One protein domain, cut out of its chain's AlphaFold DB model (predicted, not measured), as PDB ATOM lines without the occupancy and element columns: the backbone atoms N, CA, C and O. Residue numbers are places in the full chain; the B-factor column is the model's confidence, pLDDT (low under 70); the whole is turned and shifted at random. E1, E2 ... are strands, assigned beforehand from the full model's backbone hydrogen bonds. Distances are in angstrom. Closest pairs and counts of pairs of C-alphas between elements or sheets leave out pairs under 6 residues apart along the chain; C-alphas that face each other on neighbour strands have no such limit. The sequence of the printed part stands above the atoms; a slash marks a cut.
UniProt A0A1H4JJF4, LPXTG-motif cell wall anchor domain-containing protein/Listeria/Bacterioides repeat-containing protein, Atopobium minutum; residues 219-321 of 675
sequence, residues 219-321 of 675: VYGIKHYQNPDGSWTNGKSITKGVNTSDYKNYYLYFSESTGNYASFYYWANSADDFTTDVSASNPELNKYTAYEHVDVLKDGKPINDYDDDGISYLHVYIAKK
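This is residues 219 to 321 of the 675 residues of the protein "LPXTG-motif cell wall anchor domain-containing protein/Listeria/Bacterioides repeat-containing protein" of Atopobium minutum (UniProt A0A1H4JJF4). A strongly twisted sheet of four strands, E2, E1, E6 and E4, has a small sheet of two strands, E3 and E5, over part of one face, making a lopsided sandwich whose sheets are only partly face to face. The long link from E4 to E5 loops past the larger sheet on the side away from the small one, then pairs briefly beside E4. The printed part has 103 residues with no named helix and six named strands, E1 to E6 in chain order; the class is all strand, though the strands hold 49 of the 103 residues, under half. The larger sheet, in the order E2, E1, E6, E4, is mixed, and the smaller is antiparallel. The whole is compact, with a radius of gyration of the C-alphas of 13.5 A, and elongated, spanning 41 by 26 by 24 A.

E1, residues 219 to 226, and E2, residues 232 to 243, form a hairpin; N 239 and O 221 are 2.8 A apart, within hydrogen-bond range. E2 is an edge strand and bends by 55 degrees at residue 235. E3, residues 250 to 253, is apart from E2. E4, residues 260 to 268, is the other edge strand and bends by 56 degrees at residue 263. E5, residues 293 to 298, is antiparallel to E3 at 161 degrees, with N 252 and O 294 at 2.8 A. E6, residues 311 to 320, is parallel to E1 at 22 degrees, with N 222 and O 314 at 2.7 A. E6 is antiparallel to E4 at 152 degrees, with N 317 and O 264 at 2.8 A. Between the sheets, the closest C-alphas of E1 and E5 are those of Val 219 and Val 296, 7.1 A apart. Residues 286 to 287 pair antiparallel with residues 264 to 265 of E4.

E1 begins at C-alpha 219 (75.404, -0.046, 5.011) and is 22.8 A long from first to last C-alpha. E2 measures 29.1 A, E3 10.2 A, E4 22.8 A and E5 13.2 A. E5 begins at C-alpha 293 (78.539, 4.860, 18.252). E6 measures 29.1 A and ends at C-alpha 320 (72.232, -12.153, 26.864).

The two C-alphas farthest apart are those of Asp 229 and Asp 299, at 42.0 A. The printed part has no cut. The links E4 to E5, with 24 residues, and E5 to E6, with 12, are long. The mean pLDDT of the printed part is 85.1; residues 235 to 236, 238 to 242 and 244 to 247 are under 70.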
ATOM      1  N   VAL A 219      74.871   0.610   3.812       82.81
ATOM      2  CA  VAL A 219      75.404  -0.046   5.011       82.81
ATOM      3  C   VAL A 219      74.319  -0.901   5.655       82.81
ATOM      4  O   VAL A 219      73.208  -0.421   5.903       82.81
ATOM      5  N   TYR A 220      74.646  -2.156   5.960       85.19
ATOM      6  CA  TYR A 220      73.776  -3.097   6.664       85.19
ATOM      7  C   TYR A 220      74.321  -3.420   8.058       85.19
ATOM      8  O   TYR A 220      75.460  -3.847   8.200       85.19
ATOM      9  N   GLY A 221      73.489  -3.276   9.093       88.00
ATOM     10  CA  GLY A 221      73.800  -3.758  10.442       88.00
ATOM     11  C   GLY A 221      73.229  -5.158  10.673       88.00
ATOM     12  O   GLY A 221      72.012  -5.308  10.775       88.00
ATOM     13  N   ILE A 222      74.070  -6.180  10.778       88.75
ATOM     14  CA  ILE A 222      73.681  -7.584  10.950       88.75
ATOM     15  C   ILE A 222      73.763  -7.960  12.428       88.75
ATOM     16  O   ILE A 222      74.842  -7.961  13.009       88.75
ATOM     17  N   LYS A 223      72.626  -8.279  13.053       90.06
ATOM     18  CA  LYS A 223      72.574  -8.693  14.462       90.06
ATOM     19  C   LYS A 223      72.571 -10.210  14.581       90.06
ATOM     20  O   LYS A 223      71.688 -10.855  14.013       90.06
ATOM     21  N   HIS A 224      73.486 -10.732  15.391       90.94
ATOM     22  CA  HIS A 224      73.532 -12.124  15.838       90.94
ATOM     23  C   HIS A 224      73.132 -12.171  17.308       90.94
ATOM     24  O   HIS A 224      73.681 -11.411  18.103       90.94
ATOM     25  N   TYR A 225      72.174 -13.018  17.679       90.81
ATOM     26  CA  TYR A 225      71.703 -13.133  19.063       90.81
ATOM     27  C   TYR A 225      72.272 -14.382  19.724       90.81
ATOM     28  O   TYR A 225      72.274 -15.459  19.129       90.81
ATOM     29  N   GLN A 226      72.729 -14.238  20.966       94.12
ATOM     30  CA  GLN A 226      73.179 -15.373  21.759       94.12
ATOM     31  C   GLN A 226      71.993 -16.273  22.106       94.12
ATOM     32  O   GLN A 226      70.922 -15.788  22.487       94.12
ATOM     33  N   ASN A 227      72.185 -17.583  22.016       92.88
ATOM     34  CA  ASN A 227      71.189 -18.549  22.448       92.88
ATOM     35  C   ASN A 227      71.122 -18.610  23.985       92.88
ATOM     36  O   ASN A 227      72.096 -18.280  24.666       92.88
ATOM     37  N   PRO A 228      69.997 -19.058  24.566       92.75
ATOM     38  CA  PRO A 228      69.870 -19.175  26.019       92.75
ATOM     39  C   PRO A 228      70.826 -20.187  26.678       92.75
ATOM     40  O   PRO A 228      71.033 -20.123  27.886       92.75
ATOM     41  N   ASP A 229      71.431 -21.094  25.905       91.56
ATOM     42  CA  ASP A 229      72.505 -22.003  26.344       91.56
ATOM     43  C   ASP A 229      73.910 -21.378  26.272       91.56
ATOM     44  O   ASP A 229      74.905 -22.029  26.582       91.56
ATOM     45  N   GLY A 230      73.997 -20.111  25.860       91.69
ATOM     46  CA  GLY A 230      75.238 -19.359  25.709       91.69
ATOM     47  C   GLY A 230      75.930 -19.547  24.361       91.69
ATOM     48  O   GLY A 230      76.881 -18.815  24.078       91.69
ATOM     49  N   SER A 231      75.454 -20.470  23.520       93.06
ATOM     50  CA  SER A 231      75.999 -20.691  22.183       93.06
ATOM     51  C   SER A 231      75.627 -19.563  21.217       93.06
ATOM     52  O   SER A 231      74.692 -18.791  21.441       93.06
ATOM     53  N   TRP A 232      76.348 -19.493  20.102       91.81
ATOM     54  CA  TRP A 232      76.052 -18.584  19.001       91.81
ATOM     55  C   TRP A 232      75.696 -19.398  17.761       91.81
ATOM     56  O   TRP A 232      76.427 -20.310  17.377       91.81
ATOM     57  N   THR A 233      74.589 -19.051  17.113       84.19
ATOM     58  CA  THR A 233      74.165 -19.629  15.830       84.19
ATOM     59  C   THR A 233      73.965 -18.518  14.804       84.19
ATOM     60  O   THR A 233      73.760 -17.361  15.168       84.19
ATOM     61  N   ASN A 234      74.018 -18.862  13.512       75.81
ATOM     62  CA  ASN A 234      73.831 -17.918  12.403       75.81
ATOM     63  C   ASN A 234      72.342 -17.527  12.233       75.81
ATOM     64  O   ASN A 234      71.716 -17.764  11.201       75.81
ATOM     65  N   GLY A 235      71.738 -17.009  13.303       62.75
ATOM     66  CA  GLY A 235      70.399 -16.435  13.333       62.75
ATOM     67  C   GLY A 235      70.494 -14.931  13.123       62.75
ATOM     68  O   GLY A 235      70.600 -14.176  14.089       62.75
ATOM     69  N   LYS A 236      70.488 -14.495  11.860       67.38
ATOM     70  CA  LYS A 236      70.676 -13.085  11.508       67.38
ATOM     71  C   LYS A 236      69.368 -12.294  11.506       67.38
ATOM     72  O   LYS A 236      68.376 -12.702  10.903       67.38
ATOM     73  N   SER A 237      69.400 -11.108  12.106       70.00
ATOM     74  CA  SER A 237      68.413 -10.052  11.867       70.00
ATOM     75  C   SER A 237      69.095  -8.887  11.158       70.00
ATOM     76  O   SER A 237      70.051  -8.306  11.677       70.00
ATOM     77  N   ILE A 238      68.633  -8.566   9.950       68.25
ATOM     78  CA  ILE A 238      69.183  -7.468   9.153       68.25
ATOM     79  C   ILE A 238      68.516  -6.175   9.618       68.25
ATOM     80  O   ILE A 238      67.328  -5.946   9.384       68.25
ATOM     81  N   THR A 239      69.288  -5.307  10.265       60.12
ATOM     82  CA  THR A 239      68.882  -3.921  10.508       60.12
ATOM     83  C   THR A 239      68.780  -3.233   9.148       60.12
ATOM     84  O   THR A 239      69.686  -3.361   8.324       60.12
ATOM     85  N   LYS A 240      67.649  -2.559   8.897       59.38
ATOM     86  CA  LYS A 240      67.305  -1.857   7.649       59.38
ATOM     87  C   LYS A 240      68.542  -1.209   7.012       59.38
ATOM     88  O   LYS A 240      69.174  -0.374   7.650       59.38
ATOM     89  N   GLY A 241      68.858  -1.594   5.771       65.25
ATOM     90  CA  GLY A 241      69.969  -1.007   5.023       65.25
ATOM     91  C   GLY A 241      69.803   0.506   4.934       65.25
ATOM     92  O   GLY A 241      68.738   0.989   4.536       65.25
ATOM     93  N   VAL A 242      70.826   1.243   5.352       68.12
ATOM     94  CA  VAL A 242      70.831   2.700   5.268       68.12
ATOM     95  C   VAL A 242      71.392   3.065   3.906       68.12
ATOM     96  O   VAL A 242      72.549   2.767   3.615       68.12
ATOM     97  N   ASN A 243      70.559   3.683   3.066       72.06
ATOM     98  CA  ASN A 243      71.057   4.372   1.883       72.06
ATOM     99  C   ASN A 243      71.796   5.607   2.379       72.06
ATOM    100  O   ASN A 243      71.196   6.459   3.035       72.06
ATOM    101  N   THR A 244      73.085   5.700   2.090       65.31
ATOM    102  CA  THR A 244      73.891   6.816   2.583       65.31
ATOM    103  C   THR A 244      73.975   7.969   1.583       65.31
ATOM    104  O   THR A 244      74.808   8.853   1.752       65.31
ATOM    105  N   SER A 245      73.127   7.970   0.546       63.03
ATOM    106  CA  SER A 245      73.074   9.017  -0.488       63.03
ATOM    107  C   SER A 245      72.883  10.416   0.088       63.03
ATOM    108  O   SER A 245      73.366  11.383  -0.495       63.03
ATOM    109  N   ASP A 246      72.224  10.488   1.242       62.22
ATOM    110  CA  ASP A 246      71.815  11.730   1.887       62.22
ATOM    111  C   ASP A 246      72.821  12.170   2.968       62.22
ATOM    112  O   ASP A 246      72.655  13.224   3.559       62.22
ATOM    113  N   TYR A 247      73.880  11.392   3.245       67.62
ATOM    114  CA  TYR A 247      74.768  11.622   4.391       67.62
ATOM    115  C   TYR A 247      76.236  11.751   3.969       67.62
ATOM    116  O   TYR A 247      76.756  10.939   3.208       67.62
ATOM    117  N   LYS A 248      76.956  12.736   4.526       71.06
ATOM    118  CA  LYS A 248      78.426  12.830   4.394       71.06
ATOM    119  C   LYS A 248      79.155  11.970   5.429       71.06
ATOM    120  O   LYS A 248      80.193  11.392   5.124       71.06
ATOM    121  N   ASN A 249      78.606  11.876   6.637       79.75
ATOM    122  CA  ASN A 249      79.063  10.995   7.707       79.75
ATOM    123  C   ASN A 249      77.838  10.305   8.315       79.75
ATOM    124  O   ASN A 249      76.784  10.931   8.425       79.75
ATOM    125  N   TYR A 250      77.968   9.040   8.705       80.75
ATOM    126  CA  TYR A 250      76.875   8.276   9.303       80.75
ATOM    127  C   TYR A 250      77.420   7.232  10.278       80.75
ATOM    128  O   TYR A 250      78.451   6.607  10.012       80.75
ATOM    129  N   TYR A 251      76.708   7.026  11.383       85.56
ATOM    130  CA  TYR A 251      77.068   6.066  12.420       85.56
ATOM    131  C   TYR A 251      75.877   5.185  12.794       85.56
ATOM    132  O   TYR A 251      74.716   5.580  12.677       85.56
ATOM    133  N   LEU A 252      76.178   3.985  13.280       85.94
ATOM    134  CA  LEU A 252      75.213   3.074  13.875       85.94
ATOM    135  C   LEU A 252      75.397   3.023  15.388       85.94
ATOM    136  O   LEU A 252      76.499   3.131  15.918       85.94
ATOM    137  N   TYR A 253      74.280   2.859  16.081       86.06
ATOM    138  CA  TYR A 253      74.219   2.771  17.528       86.06
ATOM    139  C   TYR A 253      73.316   1.604  17.921       86.06
ATOM    140  O   TYR A 253      72.206   1.459  17.399       86.06
ATOM    141  N   PHE A 254      73.773   0.789  18.866       86.38
ATOM    142  CA  PHE A 254      73.037  -0.355  19.384       86.38
ATOM    143  C   PHE A 254      72.690  -0.127  20.853       86.38
ATOM    144  O   PHE A 254      73.554  -0.116  21.729       86.38
ATOM    145  N   SER A 255      71.398   0.059  21.120       80.38
ATOM    146  CA  SER A 255      70.874   0.195  22.475       80.38
ATOM    147  C   SER A 255      70.891  -1.143  23.209       80.38
ATOM    148  O   SER A 255      70.536  -2.175  22.633       80.38
ATOM    149  N   GLU A 256      71.178  -1.109  24.503       89.00
ATOM    150  CA  GLU A 256      70.893  -2.236  25.385       89.00
ATOM    151  C   GLU A 256      69.398  -2.351  25.699       89.00
ATOM    152  O   GLU A 256      68.650  -1.374  25.637       89.00
ATOM    153  N   SER A 257      68.976  -3.551  26.088       88.12
ATOM    154  CA  SER A 257      67.680  -3.790  26.712       88.12
ATOM    155  C   SER A 257      67.856  -4.372  28.115       88.12
ATOM    156  O   SER A 257      68.970  -4.582  28.613       88.12
ATOM    157  N   THR A 258      66.733  -4.644  28.775       86.88
ATOM    158  CA  THR A 258      66.708  -5.351  30.059       86.88
ATOM    159  C   THR A 258      67.277  -6.767  29.943       86.88
ATOM    160  O   THR A 258      67.923  -7.235  30.866       86.88
ATOM    161  N   GLY A 259      67.109  -7.450  28.808       91.94
ATOM    162  CA  GLY A 259      67.573  -8.830  28.626       91.94
ATOM    163  C   GLY A 259      68.884  -8.989  27.853       91.94
ATOM    164  O   GLY A 259      69.550 -10.012  27.992       91.94
ATOM    165  N   ASN A 260      69.265  -8.003  27.037       92.94
ATOM    166  CA  ASN A 260      70.341  -8.150  26.054       92.94
ATOM    167  C   ASN A 260      71.224  -6.898  25.957       92.94
ATOM    168  O   ASN A 260      70.780  -5.788  26.250       92.94
ATOM    169  N   TYR A 261      72.455  -7.066  25.480       93.12
ATOM    170  CA  TYR A 261      73.387  -5.971  25.203       93.12
ATOM    171  C   TYR A 261      74.289  -6.299  24.009       93.12
ATOM    172  O   TYR A 261      74.565  -7.463  23.726       93.12
ATOM    173  N   ALA A 262      74.747  -5.280  23.284       92.88
ATOM    174  CA  ALA A 262      75.760  -5.469  22.251       92.88
ATOM    175  C   ALA A 262      77.130  -5.672  22.915       92.88
ATOM    176  O   ALA A 262      77.519  -4.899  23.785       92.88
ATOM    177  N   SER A 263      77.840  -6.730  22.524       94.06
ATOM    178  CA  SER A 263      79.084  -7.163  23.174       94.06
ATOM    179  C   SER A 263      80.311  -6.989  22.280       94.06
ATOM    180  O   SER A 263      81.323  -6.443  22.719       94.06
ATOM    181  N   PHE A 264      80.206  -7.403  21.018       95.12
ATOM    182  CA  PHE A 264      81.285  -7.357  20.036       95.12
ATOM    183  C   PHE A 264      80.754  -7.021  18.646       95.12
ATOM    184  O   PHE A 264      79.572  -7.223  18.364       95.12
ATOM    185  N   TYR A 265      81.631  -6.541  17.769       93.56
ATOM    186  CA  TYR A 265      81.323  -6.277  16.370       93.56
ATOM    187  C   TYR A 265      82.530  -6.491  15.448       93.56
ATOM    188  O   TYR A 265      83.674  -6.409  15.891       93.56
ATOM    189  N   TYR A 266      82.288  -6.689  14.153       93.44
ATOM    190  CA  TYR A 266      83.325  -6.746  13.112       93.44
ATOM    191  C   TYR A 266      82.738  -6.495  11.719       93.44
ATOM    192  O   TYR A 266      81.519  -6.595  11.536       93.44
ATOM    193  N   TRP A 267      83.570  -6.045  10.770       91.44
ATOM    194  CA  TRP A 267      83.119  -5.727   9.406       91.44
ATOM    195  C   TRP A 267      83.342  -6.943   8.523       91.44
ATOM    196  O   TRP A 267      84.379  -7.597   8.635       91.44
ATOM    197  N   ALA A 268      82.398  -7.189   7.624       88.62
ATOM    198  CA  ALA A 268      82.431  -8.294   6.681       88.62
ATOM    199  C   ALA A 268      81.997  -7.842   5.279       88.62
ATOM    200  O   ALA A 268      81.359  -6.801   5.117       88.62
ATOM    201  N   ASN A 269      82.284  -8.679   4.278       83.62
ATOM    202  CA  ASN A 269      81.857  -8.478   2.882       83.62
ATOM    203  C   ASN A 269      80.526  -9.164   2.556       83.62
ATOM    204  O   ASN A 269      80.088  -9.190   1.411       83.62
ATOM    205  N   SER A 270      79.892  -9.805   3.538       85.75
ATOM    206  CA  SER A 270      78.641 -10.516   3.311       85.75
ATOM    207  C   SER A 270      77.786 -10.540   4.560       85.75
ATOM    208  O   SER A 270      78.264 -10.873   5.638       85.75
ATOM    209  N   ALA A 271      76.481 -10.336   4.381       85.00
ATOM    210  CA  ALA A 271      75.483 -10.546   5.426       85.00
ATOM    211  C   ALA A 271      75.404 -11.999   5.937       85.00
ATOM    212  O   ALA A 271      74.663 -12.259   6.887       85.00
ATOM    213  N   ASP A 272      76.065 -12.949   5.273       85.94
ATOM    214  CA  ASP A 272      76.142 -14.355   5.684       85.94
ATOM    215  C   ASP A 272      77.361 -14.674   6.559       85.94
ATOM    216  O   ASP A 272      77.434 -15.785   7.089       85.94
ATOM    217  N   ASP A 273      78.292 -13.729   6.728       88.12
ATOM    218  CA  ASP A 273      79.494 -13.948   7.528       88.12
ATOM    219  C   ASP A 273      79.170 -14.138   9.019       88.12
ATOM    220  O   ASP A 273      78.277 -13.493   9.589       88.12
ATOM    221  N   PHE A 274      79.866 -15.075   9.658       90.06
ATOM    222  CA  PHE A 274      79.557 -15.501  11.016       90.06
ATOM    223  C   PHE A 274      80.705 -16.286  11.657       90.06
ATOM    224  O   PHE A 274      81.154 -17.302  11.126       90.06
ATOM    225  N   THR A 275      81.087 -15.892  12.874       90.56
ATOM    226  CA  THR A 275      81.940 -16.685  13.768       90.56
ATOM    227  C   THR A 275      81.198 -17.097  15.042       90.56
ATOM    228  O   THR A 275      80.333 -16.371  15.538       90.56
ATOM    229  N   THR A 276      81.542 -18.270  15.577       90.31
ATOM    230  CA  THR A 276      81.084 -18.759  16.887       90.31
ATOM    231  C   THR A 276      82.042 -18.406  18.026       90.31
ATOM    232  O   THR A 276      81.646 -18.491  19.189       90.31
ATOM    233  N   ASP A 277      83.279 -17.991  17.724       93.31
ATOM    234  CA  ASP A 277      84.254 -17.532  18.721       93.31
ATOM    235  C   ASP A 277      84.014 -16.056  19.051       93.31
ATOM    236  O   ASP A 277      84.695 -15.153  18.561       93.31
ATOM    237  N   VAL A 278      82.982 -15.811  19.859       93.25
ATOM    238  CA  VAL A 278      82.591 -14.469  20.302       93.25
ATOM    239  C   VAL A 278      83.222 -14.186  21.658       93.25
ATOM    240  O   VAL A 278      82.596 -14.321  22.711       93.25
ATOM    241  N   SER A 279      84.503 -13.838  21.636       92.06
ATOM    242  CA  SER A 279      85.285 -13.591  22.842       92.06
ATOM    243  C   SER A 279      86.315 -12.483  22.634       92.06
ATOM    244  O   SER A 279      86.702 -12.174  21.510       92.06
ATOM    245  N   ALA A 280      86.814 -11.907  23.731       90.94
ATOM    246  CA  ALA A 280      87.886 -10.906  23.680       90.94
ATOM    247  C   ALA A 280      89.229 -11.467  23.168       90.94
ATOM    248  O   ALA A 280      90.154 -10.700  22.913       90.94
ATOM    249  N   SER A 281      89.347 -12.793  23.057       92.94
ATOM    250  CA  SER A 281      90.524 -13.470  22.509       92.94
ATOM    251  C   SER A 281      90.501 -13.532  20.982       92.94
ATOM    252  O   SER A 281      91.552 -13.764  20.387       92.94
ATOM    253  N   ASN A 282      89.336 -13.335  20.354       93.56
ATOM    254  CA  ASN A 282      89.209 -13.312  18.905       93.56
ATOM    255  C   ASN A 282      89.686 -11.947  18.363       93.56
ATOM    256  O   ASN A 282      89.031 -10.934  18.622       93.56
ATOM    257  N   PRO A 283      90.802 -11.889  17.608       91.94
ATOM    258  CA  PRO A 283      91.381 -10.631  17.139       91.94
ATOM    259  C   PRO A 283      90.569  -9.946  16.031       91.94
ATOM    260  O   PRO A 283      90.827  -8.782  15.735       91.94
ATOM    261  N   GLU A 284      89.619 -10.646  15.407       89.75
ATOM    262  CA  GLU A 284      88.747 -10.085  14.365       89.75
ATOM    263  C   GLU A 284      87.589  -9.276  14.962       89.75
ATOM    264  O   GLU A 284      86.978  -8.458  14.275       89.75
ATOM    265  N   LEU A 285      87.298  -9.478  16.252       94.31
ATOM    266  CA  LEU A 285      86.201  -8.824  16.947       94.31
ATOM    267  C   LEU A 285      86.678  -7.596  17.715       94.31
ATOM    268  O   LEU A 285      87.581  -7.642  18.548       94.31
ATOM    269  N   ASN A 286      85.972  -6.495  17.511       94.19
ATOM    270  CA  ASN A 286      86.096  -5.310  18.336       94.19
ATOM    271  C   ASN A 286      85.080  -5.385  19.470       94.19
ATOM    272  O   ASN A 286      83.925  -5.766  19.268       94.19
ATOM    273  N   LYS A 287      85.493  -4.993  20.674       94.25
ATOM    274  CA  LYS A 287      84.584  -4.882  21.812       94.25
ATOM    275  C   LYS A 287      83.648  -3.690  21.606       94.25
ATOM    276  O   LYS A 287      84.114  -2.593  21.319       94.25
ATOM    277  N   TYR A 288      82.352  -3.898  21.811       93.12
ATOM    278  CA  TYR A 288      81.381  -2.812  21.866       93.12
ATOM    279  C   TYR A 288      81.259  -2.305  23.305       93.12
ATOM    280  O   TYR A 288      81.057  -3.100  24.230       93.12
ATOM    281  N   THR A 289      81.364  -0.994  23.507       87.81
ATOM    282  CA  THR A 289      81.071  -0.374  24.802       87.81
ATOM    283  C   THR A 289      79.666   0.205  24.776       87.81
ATOM    284  O   THR A 289      79.242   0.817  23.795       87.81
ATOM    285  N   ALA A 290      78.933   0.029  25.874       83.00
ATOM    286  CA  ALA A 290      77.605   0.596  26.023       83.00
ATOM    287  C   ALA A 290      77.616   2.101  25.715       83.00
ATOM    288  O   ALA A 290      78.481   2.840  26.182       83.00
ATOM    289  N   TYR A 291      76.610   2.534  24.963       78.44
ATOM    290  CA  TYR A 291      76.390   3.915  24.541       78.44
ATOM    291  C   TYR A 291      77.364   4.493  23.493       78.44
ATOM    292  O   TYR A 291      77.181   5.638  23.076       78.44
ATOM    293  N   GLU A 292      78.361   3.736  23.029       84.94
ATOM    294  CA  GLU A 292      79.239   4.191  21.945       84.94
ATOM    295  C   GLU A 292      78.549   4.089  20.578       84.94
ATOM    296  O   GLU A 292      77.666   3.262  20.359       84.94
ATOM    297  N   HIS A 293      78.942   4.960  19.650       86.75
ATOM    298  CA  HIS A 293      78.539   4.860  18.252       86.75
ATOM    299  C   HIS A 293      79.657   4.233  17.428       86.75
ATOM    300  O   HIS A 293      80.839   4.365  17.739       86.75
ATOM    301  N   VAL A 294      79.259   3.564  16.354       89.00
ATOM    302  CA  VAL A 294      80.152   2.962  15.376       89.00
ATOM    303  C   VAL A 294      80.007   3.730  14.074       89.00
ATOM    304  O   VAL A 294      78.965   3.648  13.422       89.00
ATOM    305  N   ASP A 295      81.038   4.477  13.691       88.62
ATOM    306  CA  ASP A 295      81.074   5.130  12.384       88.62
ATOM    307  C   ASP A 295      81.044   4.072  11.274       88.62
ATOM    308  O   ASP A 295      81.799   3.098  11.300       88.62
ATOM    309  N   VAL A 296      80.181   4.278  10.278       87.25
ATOM    310  CA  VAL A 296      80.048   3.379   9.119       87.25
ATOM    311  C   VAL A 296      80.182   4.093   7.777       87.25
ATOM    312  O   VAL A 296      80.392   3.449   6.753       87.25
ATOM    313  N   LEU A 297      80.101   5.423   7.775       84.19
ATOM    314  CA  LEU A 297      80.327   6.269   6.610       84.19
ATOM    315  C   LEU A 297      81.135   7.493   7.032       84.19
ATOM    316  O   LEU A 297      80.764   8.169   7.995       84.19
ATOM    317  N   LYS A 298      82.190   7.812   6.282       85.00
ATOM    318  CA  LYS A 298      83.015   8.997   6.515       85.00
ATOM    319  C   LYS A 298      83.393   9.673   5.207       85.00
ATOM    320  O   LYS A 298      83.844   9.014   4.274       85.00
ATOM    321  N   ASP A 299      83.196  10.987   5.140       80.62
ATOM    322  CA  ASP A 299      83.455  11.810   3.952       80.62
ATOM    323  C   ASP A 299      82.822  11.251   2.658       80.62
ATOM    324  O   ASP A 299      83.405  11.310   1.575       80.62
ATOM    325  N   GLY A 300      81.610  10.700   2.775       72.25
ATOM    326  CA  GLY A 300      80.840  10.136   1.665       72.25
ATOM    327  C   GLY A 300      81.302   8.753   1.196       72.25
ATOM    328  O   GLY A 300      80.855   8.309   0.141       72.25
ATOM    329  N   LYS A 301      82.177   8.072   1.950       78.88
ATOM    330  CA  LYS A 301      82.652   6.711   1.652       78.88
ATOM    331  C   LYS A 301      82.319   5.732   2.783       78.88
ATOM    332  O   LYS A 301      82.526   6.088   3.951       78.88
ATOM    333  N   PRO A 302      81.825   4.518   2.478       82.44
ATOM    334  CA  PRO A 302      81.653   3.471   3.480       82.44
ATOM    335  C   PRO A 302      82.979   3.117   4.155       82.44
ATOM    336  O   PRO A 302      84.032   3.093   3.516       82.44
ATOM    337  N   ILE A 303      82.934   2.859   5.458       85.31
ATOM    338  CA  ILE A 303      84.098   2.395   6.213       85.31
ATOM    339  C   ILE A 303      84.227   0.879   6.036       85.31
ATOM    340  O   ILE A 303      83.263   0.152   6.256       85.31
ATOM    341  N   ASN A 304      85.429   0.425   5.674       84.69
ATOM    342  CA  ASN A 304      85.790  -0.967   5.375       84.69
ATOM    343  C   ASN A 304      84.786  -1.706   4.463       84.69
ATOM    344  O   ASN A 304      84.347  -2.811   4.769       84.69
ATOM    345  N   ASP A 305      84.419  -1.066   3.355       82.38
ATOM    346  CA  ASP A 305      83.990  -1.745   2.127       82.38
ATOM    347  C   ASP A 305      85.262  -2.317   1.476       82.38
ATOM    348  O   ASP A 305      86.108  -1.558   0.999       82.38
ATOM    349  N   TYR A 306      85.500  -3.625   1.619       81.12
ATOM    350  CA  TYR A 306      86.777  -4.235   1.224       81.12
ATOM    351  C   TYR A 306      86.818  -4.662  -0.250       81.12
ATOM    352  O   TYR A 306      87.906  -4.953  -0.755       81.12
ATOM    353  N   ASP A 307      85.671  -4.750  -0.920       80.19
ATOM    354  CA  ASP A 307      85.537  -5.123  -2.332       80.19
ATOM    355  C   ASP A 307      85.142  -3.951  -3.246       80.19
ATOM    356  O   ASP A 307      85.065  -4.140  -4.464       80.19
ATOM    357  N   ASP A 308      85.015  -2.743  -2.685       80.56
ATOM    358  CA  ASP A 308      84.704  -1.485  -3.375       80.56
ATOM    359  C   ASP A 308      83.390  -1.571  -4.188       80.56
ATOM    360  O   ASP A 308      83.214  -0.874  -5.197       80.56
ATOM    361  N   ASP A 309      82.455  -2.438  -3.775       81.19
ATOM    362  CA  ASP A 309      81.163  -2.637  -4.448       81.19
ATOM    363  C   ASP A 309      80.107  -1.598  -4.018       81.19
ATOM    364  O   ASP A 309      79.042  -1.455  -4.635       81.19
ATOM    365  N   GLY A 310      80.447  -0.814  -2.997       78.31
ATOM    366  CA  GLY A 310      79.624   0.220  -2.413       78.31
ATOM    367  C   GLY A 310      78.675  -0.263  -1.314       78.31
ATOM    368  O   GLY A 310      77.775   0.486  -0.908       78.31
ATOM    369  N   ILE A 311      78.845  -1.490  -0.828       83.44
ATOM    370  CA  ILE A 311      78.051  -2.114   0.221       83.44
ATOM    371  C   ILE A 311      78.974  -2.542   1.366       83.44
ATOM    372  O   ILE A 311      79.993  -3.183   1.177       83.44
ATOM    373  N   SER A 312      78.601  -2.210   2.601       86.50
ATOM    374  CA  SER A 312      79.352  -2.634   3.789       86.50
ATOM    375  C   SER A 312      78.443  -3.314   4.809       86.50
ATOM    376  O   SER A 312      77.294  -2.898   5.017       86.50
ATOM    377  N   TYR A 313      78.956  -4.366   5.456       88.62
ATOM    378  CA  TYR A 313      78.235  -5.145   6.459       88.62
ATOM    379  C   TYR A 313      78.897  -5.018   7.831       88.62
ATOM    380  O   TYR A 313      80.006  -5.492   8.069       88.62
ATOM    381  N   LEU A 314      78.168  -4.416   8.769       91.06
ATOM    382  CA  LEU A 314      78.520  -4.322  10.178       91.06
ATOM    383  C   LEU A 314      77.875  -5.479  10.945       91.06
ATOM    384  O   LEU A 314      76.672  -5.442  11.199       91.06
ATOM    385  N   HIS A 315      78.645  -6.485  11.348       91.44
ATOM    386  CA  HIS A 315      78.146  -7.602  12.150       91.44
ATOM    387  C   HIS A 315      78.279  -7.261  13.634       91.44
ATOM    388  O   HIS A 315      79.351  -6.867  14.083       91.44
ATOM    389  N   VAL A 316      77.198  -7.405  14.404       92.00
ATOM    390  CA  VAL A 316      77.154  -7.132  15.846       92.00
ATOM    391  C   VAL A 316      76.587  -8.326  16.612       92.00
ATOM    392  O   VAL A 316      75.561  -8.904  16.247       92.00
ATOM    393  N   TYR A 317      77.251  -8.672  17.710       93.50
ATOM    394  CA  TYR A 317      76.895  -9.769  18.598       93.50
ATOM    395  C   TYR A 317      76.125  -9.257  19.813       93.50
ATOM    396  O   TYR A 317      76.668  -8.569  20.684       93.50
ATOM    397  N   ILE A 318      74.848  -9.615  19.872       92.56
ATOM    398  CA  ILE A 318      73.912  -9.267  20.934       92.56
ATOM    399  C   ILE A 318      73.909 -10.388  21.978       92.56
ATOM    400  O   ILE A 318      73.294 -11.439  21.786       92.56
ATOM    401  N   ALA A 319      74.634 -10.165  23.071       94.56
ATOM    402  CA  ALA A 319      74.765 -11.096  24.183       94.56
ATOM    403  C   ALA A 319      73.579 -10.983  25.149       94.56
ATOM    404  O   ALA A 319      72.972  -9.915  25.300       94.56
ATOM    405  N   LYS A 320      73.265 -12.090  25.826       95.25
ATOM    406  CA  LYS A 320      72.232 -12.153  26.864       95.25
ATOM    407  C   LYS A 320      72.822 -11.752  28.213       95.25
ATOM    408  O   LYS A 320      73.935 -12.143  28.557       95.25
ATOM    409  N   LYS A 321      72.072 -10.979  29.000       95.50
ATOM    410  CA  LYS A 321      72.409 -10.715  30.408       95.50
ATOM    411  C   LYS A 321      72.175 -11.984  31.237       95.50
ATOM    412  O   LYS A 321      71.358 -12.822  30.861       95.50
TER     413      LYS A 321